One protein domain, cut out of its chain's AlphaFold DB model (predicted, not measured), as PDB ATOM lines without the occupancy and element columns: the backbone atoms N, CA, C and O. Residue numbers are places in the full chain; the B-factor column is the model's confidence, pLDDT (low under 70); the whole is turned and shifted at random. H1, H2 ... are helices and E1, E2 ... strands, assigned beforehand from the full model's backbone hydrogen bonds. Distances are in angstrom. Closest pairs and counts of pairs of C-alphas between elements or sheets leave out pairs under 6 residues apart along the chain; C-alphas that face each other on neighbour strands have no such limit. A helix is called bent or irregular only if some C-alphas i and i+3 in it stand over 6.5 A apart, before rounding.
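This is residues 14 to 92 of the 99 residues of an uncharacterized protein of Enterovibrio norvegicus (UniProt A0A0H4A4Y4). Picture one strongly twisted sheet of six strands bent back on itself, with the hairpin E4 and E5 as one leaf, E1, E2 and E6 as the other, and the bent strand E3 as the hinge; the single helix H1 packs along the leaf of E1 and E2. The leaves face each other without closing into a barrel, as E5 and E6 meet only through their link. You have 79 residues here, with named elements in the order E1, E2, H1, E3, E4, E5, E6; the sheet runs E5, E4, E3, E1, E2, E6 and is mixed, and the class is mixed, helices and strands. The whole is compact, with a radius of gyration of the C-alphas of 12.2 A and a rounded outline of 31 by 27 by 27 A.

Start with the hairpin of E1, residues 14 to 18, and E2, residues 21 to 26: they are antiparallel at 156 degrees, with N 16 and O 23 2.9 A apart. Next comes H1, residues 30 to 40, which is on the sheet at a height of 8.6 A, over E2 and only just over E1, on which 3 of its C-alphas fall. It runs along the strands, at 17 degrees to E2 on the local plane; its closest C-alpha to E2 is that of Ala 36, 7.5 A from that of Ile 25. Every O i to N i+4 pair in H1 is within hydrogen-bond range. E3, residues 53 to 61, bends by 80 degrees at residue 57; its residues 53 to 55 pair with E1, antiparallel, with N 54 and O 15 2.8 A apart. E2, H1 and E3 form a split strand-helix-strand unit, two strands of one sheet joined through a helix, with E1 between them in the sheet, and its crossover is right-handed. Residues 56 to 61 of E3 pair with E4, residues 65 to 73, antiparallel at 146 degrees, with N 67 and O 60 2.8 A apart. E5, residues 76 to 83, completes a meander with E3 and E4, each strand the antiparallel neighbour of the one before; N 78 and O 70 are 2.9 A apart. E6, residues 87 to 91, is parallel to E2 at 19 degrees, with N 90 and O 24 2.8 A apart. Across the fold, the closest C-alphas of E2 and E5 are those of Gly 21 and Met 82, 6.3 A apart.

Find C-alpha 14 at (21.341, -35.445, 28.045), where E1 begins. From C-alpha 30 at (24.258, -46.862, 30.071), H1 runs 15.2 A. E3 measures 19.6 A, E4 24.7 A and E5 23.3 A; E6 ends at C-alpha 91 at (20.631, -36.648, 38.169).

The two C-alphas farthest apart are those of Phe 48 and Asp 63, 34.3 A. The printed part has no cut, and the link from H1 to E3, 12 residues, is long. Look there for the model's low confidence: residues 42 to 51 have pLDDT under 70, against a mean of 84.9 for the printed part.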
ATOM      1  N   TYR A  14      22.407 -35.206  29.003       93.00
ATOM      2  CA  TYR A  14      21.341 -35.445  28.045       93.00
ATOM      3  C   TYR A  14      20.229 -34.423  28.245       93.00
ATOM      4  O   TYR A  14      20.099 -33.812  29.305       93.00
ATOM      5  N   PHE A  15      19.423 -34.232  27.214       92.19
ATOM      6  CA  PHE A  15      18.300 -33.319  27.217       92.19
ATOM      7  C   PHE A  15      17.046 -34.010  26.700       92.19
ATOM      8  O   PHE A  15      17.089 -34.708  25.687       92.19
ATOM      9  N   VAL A  16      15.926 -33.756  27.368       90.94
ATOM     10  CA  VAL A  16      14.587 -34.139  26.915       90.94
ATOM     11  C   VAL A  16      13.757 -32.881  26.749       90.94
ATOM     12  O   VAL A  16      13.665 -32.058  27.660       90.94
ATOM     13  N   LYS A  17      13.132 -32.717  25.584       87.50
ATOM     14  CA  LYS A  17      12.177 -31.629  25.362       87.50
ATOM     15  C   LYS A  17      10.882 -31.941  26.108       87.50
ATOM     16  O   LYS A  17      10.348 -33.025  25.939       87.50
ATOM     17  N   TYR A  18      10.351 -30.957  26.832       82.94
ATOM     18  CA  TYR A  18       9.047 -31.059  27.486       82.94
ATOM     19  C   TYR A  18       8.277 -29.747  27.300       82.94
ATOM     20  O   TYR A  18       8.622 -28.710  27.871       82.94
ATOM     21  N   GLY A  19       7.269 -29.748  26.423       82.94
ATOM     22  CA  GLY A  19       6.536 -28.530  26.061       82.94
ATOM     23  C   GLY A  19       7.453 -27.395  25.569       82.94
ATOM     24  O   GLY A  19       8.196 -27.554  24.588       82.94
ATOM     25  N   LYS A  20       7.382 -26.228  26.228       83.31
ATOM     26  CA  LYS A  20       8.233 -25.054  25.939       83.31
ATOM     27  C   LYS A  20       9.658 -25.193  26.496       83.31
ATOM     28  O   LYS A  20      10.586 -24.705  25.853       83.31
ATOM     29  N   GLY A  21       9.815 -25.946  27.583       89.75
ATOM     30  CA  GLY A  21      11.075 -26.175  28.282       89.75
ATOM     31  C   GLY A  21      11.678 -27.559  28.039       89.75
ATOM     32  O   GLY A  21      11.596 -28.124  26.935       89.75
ATOM     33  N   GLY A  22      12.293 -28.106  29.088       91.31
ATOM     34  CA  GLY A  22      12.815 -29.468  29.081       91.31
ATOM     35  C   GLY A  22      13.560 -29.884  30.345       91.31
ATOM     36  O   GLY A  22      13.679 -29.129  31.310       91.31
ATOM     37  N   VAL A  23      14.070 -31.110  30.314       92.44
ATOM     38  CA  VAL A  23      14.813 -31.729  31.411       92.44
ATOM     39  C   VAL A  23      16.267 -31.899  30.988       92.44
ATOM     40  O   VAL A  23      16.545 -32.514  29.957       92.44
ATOM     41  N   LEU A  24      17.192 -31.346  31.772       93.31
ATOM     42  CA  LEU A  24      18.623 -31.621  31.679       93.31
ATOM     43  C   LEU A  24      18.979 -32.768  32.615       93.31
ATOM     44  O   LEU A  24      18.729 -32.705  33.815       93.31
ATOM     45  N   ILE A  25      19.578 -33.811  32.057       93.75
ATOM     46  CA  ILE A  25      19.797 -35.092  32.718       93.75
ATOM     47  C   ILE A  25      21.297 -35.344  32.811       93.75
ATOM     48  O   ILE A  25      21.981 -35.359  31.791       93.75
ATOM     49  N   LYS A  26      21.800 -35.619  34.015       93.50
ATOM     50  CA  LYS A  26      23.140 -36.183  34.225       93.50
ATOM     51  C   LYS A  26      23.030 -37.691  34.463       93.50
ATOM     52  O   LYS A  26      22.397 -38.114  35.432       93.50
ATOM     53  N   ALA A  27      23.681 -38.477  33.610       91.44
ATOM     54  CA  ALA A  27      23.781 -39.933  33.695       91.44
ATOM     55  C   ALA A  27      25.202 -40.375  33.308       91.44
ATOM     56  O   ALA A  27      25.746 -39.925  32.302       91.44
ATOM     57  N   LYS A  28      25.829 -41.228  34.122       90.00
ATOM     58  CA  LYS A  28      27.252 -41.591  33.997       90.00
ATOM     59  C   LYS A  28      27.505 -42.919  33.288       90.00
ATOM     60  O   LYS A  28      28.641 -43.201  32.930       90.00
ATOM     61  N   ASN A  29      26.485 -43.754  33.142       89.19
ATOM     62  CA  ASN A  29      26.587 -45.080  32.539       89.19
ATOM     63  C   ASN A  29      25.299 -45.426  31.787       89.19
ATOM     64  O   ASN A  29      24.255 -44.818  32.027       89.19
ATOM     65  N   ASP A  30      25.372 -46.440  30.928       88.81
ATOM     66  CA  ASP A  30      24.258 -46.862  30.071       88.81
ATOM     67  C   ASP A  30      23.000 -47.208  30.875       88.81
ATOM     68  O   ASP A  30      21.894 -46.851  30.487       88.81
ATOM     69  N   ARG A  31      23.152 -47.796  32.068       89.69
ATOM     70  CA  ARG A  31      22.016 -48.116  32.942       89.69
ATOM     71  C   ARG A  31      21.271 -46.865  33.417       89.69
ATOM     72  O   ARG A  31      20.045 -46.877  33.511       89.69
ATOM     73  N   GLU A  32      21.994 -45.809  33.773       92.06
ATOM     74  CA  GLU A  32      21.408 -44.522  34.164       92.06
ATOM     75  C   GLU A  32      20.752 -43.825  32.972       92.06
ATOM     76  O   GLU A  32      19.687 -43.233  33.133       92.06
ATOM     77  N   VAL A  33      21.350 -43.945  31.784       89.94
ATOM     78  CA  VAL A  33      20.795 -43.428  30.526       89.94
ATOM     79  C   VAL A  33      19.485 -44.139  30.180       89.94
ATOM     80  O   VAL A  33      18.479 -43.478  29.926       89.94
ATOM     81  N   ASP A  34      19.456 -45.469  30.257       88.62
ATOM     82  CA  ASP A  34      18.265 -46.283  30.003       88.62
ATOM     83  C   ASP A  34      17.148 -45.985  31.007       88.62
ATOM     84  O   ASP A  34      15.979 -45.875  30.634       88.62
ATOM     85  N   ALA A  35      17.492 -45.822  32.288       89.00
ATOM     86  CA  ALA A  35      16.528 -45.452  33.319       89.00
ATOM     87  C   ALA A  35      15.931 -44.061  33.060       89.00
ATOM     88  O   ALA A  35      14.716 -43.883  33.173       89.00
ATOM     89  N   ALA A  36      16.772 -43.097  32.677       89.75
ATOM     90  CA  ALA A  36      16.340 -41.754  32.327       89.75
ATOM     91  C   ALA A  36      15.422 -41.749  31.102       89.75
ATOM     92  O   ALA A  36      14.388 -41.079  31.120       89.75
ATOM     93  N   ALA A  37      15.755 -42.542  30.081       87.19
ATOM     94  CA  ALA A  37      14.919 -42.708  28.903       87.19
ATOM     95  C   ALA A  37      13.576 -43.389  29.240       87.19
ATOM     96  O   ALA A  37      12.504 -42.983  28.798       87.19
ATOM     97  N   ALA A  38      13.590 -44.426  30.074       86.12
ATOM     98  CA  ALA A  38      12.366 -45.117  30.463       86.12
ATOM     99  C   ALA A  38      11.413 -44.227  31.281       86.12
ATOM    100  O   ALA A  38      10.196 -44.343  31.125       86.12
ATOM    101  N   PHE A  39      11.952 -43.363  32.147       86.00
ATOM    102  CA  PHE A  39      11.170 -42.437  32.967       86.00
ATOM    103  C   PHE A  39      10.602 -41.285  32.130       86.00
ATOM    104  O   PHE A  39       9.390 -41.084  32.104       86.00
ATOM    105  N   ASN A  40      11.460 -40.592  31.379       83.19
ATOM    106  CA  ASN A  40      11.078 -39.399  30.621       83.19
ATOM    107  C   ASN A  40      10.346 -39.715  29.303       83.19
ATOM    108  O   ASN A  40       9.639 -38.866  28.767       83.19
ATOM    109  N   GLY A  41      10.482 -40.930  28.768       73.31
ATOM    110  CA  GLY A  41       9.855 -41.319  27.506       73.31
ATOM    111  C   GLY A  41       8.366 -41.655  27.592       73.31
ATOM    112  O   GLY A  41       7.708 -41.695  26.555       73.31
ATOM    113  N   ARG A  42       7.828 -41.922  28.791       63.31
ATOM    114  CA  ARG A  42       6.447 -42.413  28.980       63.31
ATOM    115  C   ARG A  42       5.380 -41.319  29.002       63.31
ATOM    116  O   ARG A  42       4.213 -41.643  28.803       63.31
ATOM    117  N   GLU A  43       5.755 -40.066  29.244       56.22
ATOM    118  CA  GLU A  43       4.786 -38.986  29.490       56.22
ATOM    119  C   GLU A  43       4.528 -38.066  28.291       56.22
ATOM    120  O   GLU A  43       3.608 -37.254  28.340       56.22
ATOM    121  N   ASP A  44       5.274 -38.207  27.192       53.09
ATOM    122  CA  ASP A  44       5.116 -37.337  26.027       53.09
ATOM    123  C   ASP A  44       4.496 -38.112  24.848       53.09
ATOM    124  O   ASP A  44       5.111 -39.012  24.273       53.09
ATOM    125  N   MET A  45       3.258 -37.768  24.458       46.00
ATOM    126  CA  MET A  45       2.572 -38.364  23.291       46.00
ATOM    127  C   MET A  45       3.365 -38.184  21.981       46.00
ATOM    128  O   MET A  45       3.106 -38.887  21.005       46.00
ATOM    129  N   SER A  46       4.335 -37.264  21.951       48.78
ATOM    130  CA  SER A  46       5.236 -37.037  20.816       48.78
ATOM    131  C   SER A  46       6.382 -38.061  20.697       48.78
ATOM    132  O   SER A  46       7.058 -38.105  19.671       48.78
ATOM    133  N   SER A  47       6.564 -38.936  21.693       46.78
ATOM    134  CA  SER A  47       7.672 -39.905  21.803       46.78
ATOM    135  C   SER A  47       7.535 -41.140  20.888       46.78
ATOM    136  O   SER A  47       8.299 -42.097  20.989       46.78
ATOM    137  N   PHE A  48       6.560 -41.154  19.970       41.31
ATOM    138  CA  PHE A  48       6.252 -42.326  19.138       41.31
ATOM    139  C   PHE A  48       7.333 -42.645  18.083       41.31
ATOM    140  O   PHE A  48       7.340 -43.750  17.547       41.31
ATOM    141  N   MET A  49       8.264 -41.723  17.786       42.62
ATOM    142  CA  MET A  49       9.353 -41.954  16.824       42.62
ATOM    143  C   MET A  49      10.698 -41.370  17.301       42.62
ATOM    144  O   MET A  49      10.963 -40.185  17.126       42.62
ATOM    145  N   GLY A  50      11.577 -42.219  17.852       51.62
ATOM    146  CA  GLY A  50      12.999 -41.918  18.109       51.62
ATOM    147  C   GLY A  50      13.418 -41.890  19.587       51.62
ATOM    148  O   GLY A  50      12.581 -41.930  20.487       51.62
ATOM    149  N   SER A  51      14.733 -41.833  19.855       61.59
ATOM    150  CA  SER A  51      15.229 -41.583  21.215       61.59
ATOM    151  C   SER A  51      14.843 -40.159  21.632       61.59
ATOM    152  O   SER A  51      15.247 -39.176  21.009       61.59
ATOM    153  N   HIS A  52      14.027 -40.044  22.675       78.06
ATOM    154  CA  HIS A  52      13.527 -38.769  23.201       78.06
ATOM    155  C   HIS A  52      14.568 -38.043  24.070       78.06
ATOM    156  O   HIS A  52      14.450 -36.839  24.294       78.06
ATOM    157  N   ILE A  53      15.604 -38.758  24.522       87.50
ATOM    158  CA  ILE A  53      16.814 -38.162  25.087       87.50
ATOM    159  C   ILE A  53      17.786 -37.804  23.952       87.50
ATOM    160  O   ILE A  53      18.006 -38.594  23.027       87.50
ATOM    161  N   LYS A  54      18.373 -36.610  24.020       89.75
ATOM    162  CA  LYS A  54      19.380 -36.100  23.079       89.75
ATOM    163  C   LYS A  54      20.658 -35.764  23.829       89.75
ATOM    164  O   LYS A  54      20.593 -35.214  24.923       89.75
ATOM    165  N   LYS A  55      21.815 -36.094  23.262       91.06
ATOM    166  CA  LYS A  55      23.102 -35.789  23.891       91.06
ATOM    167  C   LYS A  55      23.336 -34.280  23.878       91.06
ATOM    168  O   LYS A  55      23.143 -33.634  22.848       91.06
ATOM    169  N   VAL A  56      23.737 -33.732  25.020       92.94
ATOM    170  CA  VAL A  56      24.131 -32.326  25.134       92.94
ATOM    171  C   VAL A  56      25.599 -32.212  24.753       92.94
ATOM    172  O   VAL A  56      26.446 -32.931  25.277       92.94
ATOM    173  N   VAL A  57      25.888 -31.306  23.830       91.94
ATOM    174  CA  VAL A  57      27.237 -31.027  23.332       91.94
ATOM    175  C   VAL A  57      27.817 -29.822  24.066       91.94
ATOM    176  O   VAL A  57      28.950 -29.879  24.540       91.94
ATOM    177  N   SER A  58      27.003 -28.780  24.251       92.19
ATOM    178  CA  SER A  58      27.364 -27.549  24.958       92.19
ATOM    179  C   SER A  58      26.248 -27.113  25.907       92.19
ATOM    180  O   SER A  58      25.062 -27.314  25.632       92.19
ATOM    181  N   LEU A  59      26.629 -26.521  27.038       92.69
ATOM    182  CA  LEU A  59      25.719 -26.015  28.060       92.69
ATOM    183  C   LEU A  59      26.261 -24.696  28.603       92.69
ATOM    184  O   LEU A  59      27.384 -24.635  29.095       92.69
ATOM    185  N   ASN A  60      25.435 -23.657  28.561       93.06
ATOM    186  CA  ASN A  60      25.702 -22.382  29.206       93.06
ATOM    187  C   ASN A  60      24.504 -21.998  30.078       93.06
ATOM    188  O   ASN A  60      23.361 -21.998  29.613       93.06
ATOM    189  N   ILE A  61      24.766 -21.666  31.338       91.31
ATOM    190  CA  ILE A  61      23.738 -21.299  32.310       91.31
ATOM    191  C   ILE A  61      24.020 -19.886  32.802       91.31
ATOM    192  O   ILE A  61      25.130 -19.549  33.204       91.31
ATOM    193  N   THR A  62      22.978 -19.068  32.782       92.38
ATOM    194  CA  THR A  62      22.955 -17.710  33.326       92.38
ATOM    195  C   THR A  62      21.840 -17.603  34.362       92.38
ATOM    196  O   THR A  62      21.001 -18.499  34.465       92.38
ATOM    197  N   ASP A  63      21.757 -16.471  35.058       91.56
ATOM    198  CA  ASP A  63      20.718 -16.226  36.070       91.56
ATOM    199  C   ASP A  63      19.282 -16.293  35.521       91.56
ATOM    200  O   ASP A  63      18.329 -16.461  36.277       91.56
ATOM    201  N   SER A  64      19.093 -16.125  34.208       93.69
ATOM    202  CA  SER A  64      17.760 -16.049  33.588       93.69
ATOM    203  C   SER A  64      17.506 -17.114  32.531       93.69
ATOM    204  O   SER A  64      16.354 -17.460  32.278       93.69
ATOM    205  N   TYR A  65      18.558 -17.626  31.898       93.94
ATOM    206  CA  TYR A  65      18.444 -18.521  30.755       93.94
ATOM    207  C   TYR A  65      19.425 -19.678  30.841       93.94
ATOM    208  O   TYR A  65      20.550 -19.533  31.319       93.94
ATOM    209  N   VAL A  66      18.999 -20.788  30.256       94.25
ATOM    210  CA  VAL A  66      19.835 -21.922  29.896       94.25
ATOM    211  C   VAL A  66      19.917 -21.961  28.374       94.25
ATOM    212  O   VAL A  66      18.887 -21.991  27.696       94.25
ATOM    213  N   THR A  67      21.134 -21.957  27.845       94.56
ATOM    214  CA  THR A  67      21.409 -22.235  26.435       94.56
ATOM    215  C   THR A  67      22.047 -23.613  26.335       94.56
ATOM    216  O   THR A  67      23.068 -23.872  26.968       94.56
ATOM    217  N   ILE A  68      21.436 -24.498  25.555       93.56
ATOM    218  CA  ILE A  68      21.912 -25.861  25.315       93.56
ATOM    219  C   ILE A  68      22.134 -26.077  23.830       93.56
ATOM    220  O   ILE A  68      21.321 -25.657  23.012       93.56
ATOM    221  N   GLU A  69      23.196 -26.789  23.494       93.81
ATOM    222  CA  GLU A  69      23.413 -27.329  22.161       93.81
ATOM    223  C   GLU A  69      23.249 -28.845  22.226       93.81
ATOM    224  O   GLU A  69      23.905 -29.508  23.035       93.81
ATOM    225  N   ILE A  70      22.348 -29.392  21.415       91.94
ATOM    226  CA  ILE A  70      22.038 -30.826  21.382       91.94
ATOM    227  C   ILE A  70      22.360 -31.420  20.017       91.94
ATOM    228  O   ILE A  70      22.090 -30.805  18.986       91.94
ATOM    229  N   GLU A  71      22.899 -32.635  20.011       86.31
ATOM    230  CA  GLU A  71      23.105 -33.413  18.790       86.31
ATOM    231  C   GLU A  71      21.745 -33.890  18.260       86.31
ATOM    232  O   GLU A  71      20.988 -34.558  18.971       86.31
ATOM    233  N   ASN A  72      21.400 -33.517  17.026       80.19
ATOM    234  CA  ASN A  72      20.133 -33.888  16.399       80.19
ATOM    235  C   ASN A  72      20.311 -35.039  15.399       80.19
ATOM    236  O   ASN A  72      19.635 -36.062  15.524       80.19
ATOM    237  N   GLU A  73      21.243 -34.872  14.458       78.06
ATOM    238  CA  GLU A  73      21.664 -35.851  13.445       78.06
ATOM    239  C   GLU A  73      23.197 -35.854  13.345       78.06
ATOM    240  O   GLU A  73      23.840 -34.985  13.930       78.06
ATOM    241  N   LYS A  74      23.781 -36.807  12.598       72.56
ATOM    242  CA  LYS A  74      25.228 -37.117  12.609       72.56
ATOM    243  C   LYS A  74      26.191 -35.948  12.366       72.56
ATOM    244  O   LYS A  74      27.354 -36.106  12.694       72.56
ATOM    245  N   ASP A  75      25.729 -34.805  11.868       79.81
ATOM    246  CA  ASP A  75      26.531 -33.586  11.708       79.81
ATOM    247  C   ASP A  75      25.699 -32.309  11.953       79.81
ATOM    248  O   ASP A  75      26.036 -31.226  11.477       79.81
ATOM    249  N   LEU A  76      24.567 -32.428  12.658       86.06
ATOM    250  CA  LEU A  76      23.641 -31.321  12.887       86.06
ATOM    251  C   LEU A  76      23.355 -31.162  14.375       86.06
ATOM    252  O   LEU A  76      22.779 -32.052  15.008       86.06
ATOM    253  N   THR A  77      23.686 -29.991  14.908       90.44
ATOM    254  CA  THR A  77      23.312 -29.578  16.258       90.44
ATOM    255  C   THR A  77      22.150 -28.591  16.236       90.44
ATOM    256  O   THR A  77      21.872 -27.922  15.239       90.44
ATOM    257  N   VAL A  78      21.425 -28.522  17.350       91.56
ATOM    258  CA  VAL A  78      20.381 -27.522  17.584       91.56
ATOM    259  C   VAL A  78      20.725 -26.760  18.852       91.56
ATOM    260  O   VAL A  78      20.835 -27.356  19.923       91.56
ATOM    261  N   GLU A  79      20.830 -25.439  18.742       93.94
ATOM    262  CA  GLU A  79      20.892 -24.554  19.900       93.94
ATOM    263  C   GLU A  79      19.473 -24.235  20.388       93.94
ATOM    264  O   GLU A  79      18.587 -23.863  19.613       93.94
ATOM    265  N   ARG A  80      19.235 -24.370  21.694       92.25
ATOM    266  CA  ARG A  80      17.991 -23.946  22.336       92.25
ATOM    267  C   ARG A  80      18.300 -23.046  23.517       92.25
ATOM    268  O   ARG A  80      19.018 -23.439  24.430       92.25
ATOM    269  N   LYS A  81      17.678 -21.870  23.523       94.62
ATOM    270  CA  LYS A  81      17.678 -20.936  24.647       94.62
ATOM    271  C   LYS A  81      16.316 -20.964  25.325       94.62
ATOM    272  O   LYS A  81      15.301 -20.720  24.675       94.62
ATOM    273  N   MET A  82      16.295 -21.262  26.616       94.69
ATOM    274  CA  MET A  82      15.071 -21.380  27.414       94.69
ATOM    275  C   MET A  82      15.234 -20.619  28.734       94.69
ATOM    276  O   MET A  82      16.357 -20.530  29.236       94.69
ATOM    277  N   PRO A  83      14.158 -20.051  29.305       95.94
ATOM    278  CA  PRO A  83      14.207 -19.491  30.650       95.94
ATOM    279  C   PRO A  83      14.632 -20.555  31.667       95.94
ATOM    280  O   PRO A  83      14.187 -21.697  31.577       95.94
ATOM    281  N   LEU A  84      15.445 -20.188  32.660       93.31
ATOM    282  CA  LEU A  84      15.942 -21.131  33.674       93.31
ATOM    283  C   LEU A  84      14.797 -21.840  34.418       93.31
ATOM    284  O   LEU A  84      14.869 -23.034  34.676       93.31
ATOM    285  N   GLN A  85      13.703 -21.122  34.683       94.38
ATOM    286  CA  GLN A  85      12.490 -21.648  35.323       94.38
ATOM    287  C   GLN A  85      11.730 -22.699  34.490       94.38
ATOM    288  O   GLN A  85      10.857 -23.378  35.022       94.38
ATOM    289  N   GLU A  86      12.025 -22.823  33.193       94.12
ATOM    290  CA  GLU A  86      11.443 -23.842  32.309       94.12
ATOM    291  C   GLU A  86      12.346 -25.081  32.173       94.12
ATOM    292  O   GLU A  86      12.049 -25.982  31.385       94.12
ATOM    293  N   VAL A  87      13.453 -25.139  32.922       92.88
ATOM    294  CA  VAL A  87      14.410 -26.245  32.882       92.88
ATOM    295  C   VAL A  87      14.432 -26.974  34.217       92.88
ATOM    296  O   VAL A  87      14.711 -26.389  35.260       92.88
ATOM    297  N   THR A  88      14.173 -28.279  34.176       93.38
ATOM    298  CA  THR A  88      14.363 -29.165  35.332       93.38
ATOM    299  C   THR A  88      15.720 -29.851  35.228       93.38
ATOM    300  O   THR A  88      16.093 -30.312  34.152       93.38
ATOM    301  N   PHE A  89      16.458 -29.934  36.334       92.56
ATOM    302  CA  PHE A  89      17.730 -30.654  36.399       92.56
ATOM    303  C   PHE A  89      17.542 -31.985  37.130       92.56
ATOM    304  O   PHE A  89      17.198 -32.006  38.311       92.56
ATOM    305  N   GLU A  90      17.811 -33.090  36.442       93.50
ATOM    306  CA  GLU A  90      17.741 -34.444  36.982       93.50
ATOM    307  C   GLU A  90      19.126 -35.092  37.007       93.50
ATOM    308  O   GLU A  90      19.938 -34.952  36.095       93.50
ATOM    309  N   THR A  91      19.413 -35.839  38.069       92.44
ATOM    310  CA  THR A  91      20.631 -36.648  38.169       92.44
ATOM    311  C   THR A  91      20.243 -38.072  38.508       92.44
ATOM    312  O   THR A  91      19.709 -38.333  39.586       92.44
ATOM    313  N   TYR A  92      20.563 -38.995  37.609       89.94
ATOM    314  CA  TYR A  92      20.362 -40.418  37.833       89.94
ATOM    315  C   TYR A  92      21.597 -40.971  38.532       89.94
ATOM    316  O   TYR A  92      22.730 -40.620  38.210       89.94
TER     317      TYR A  92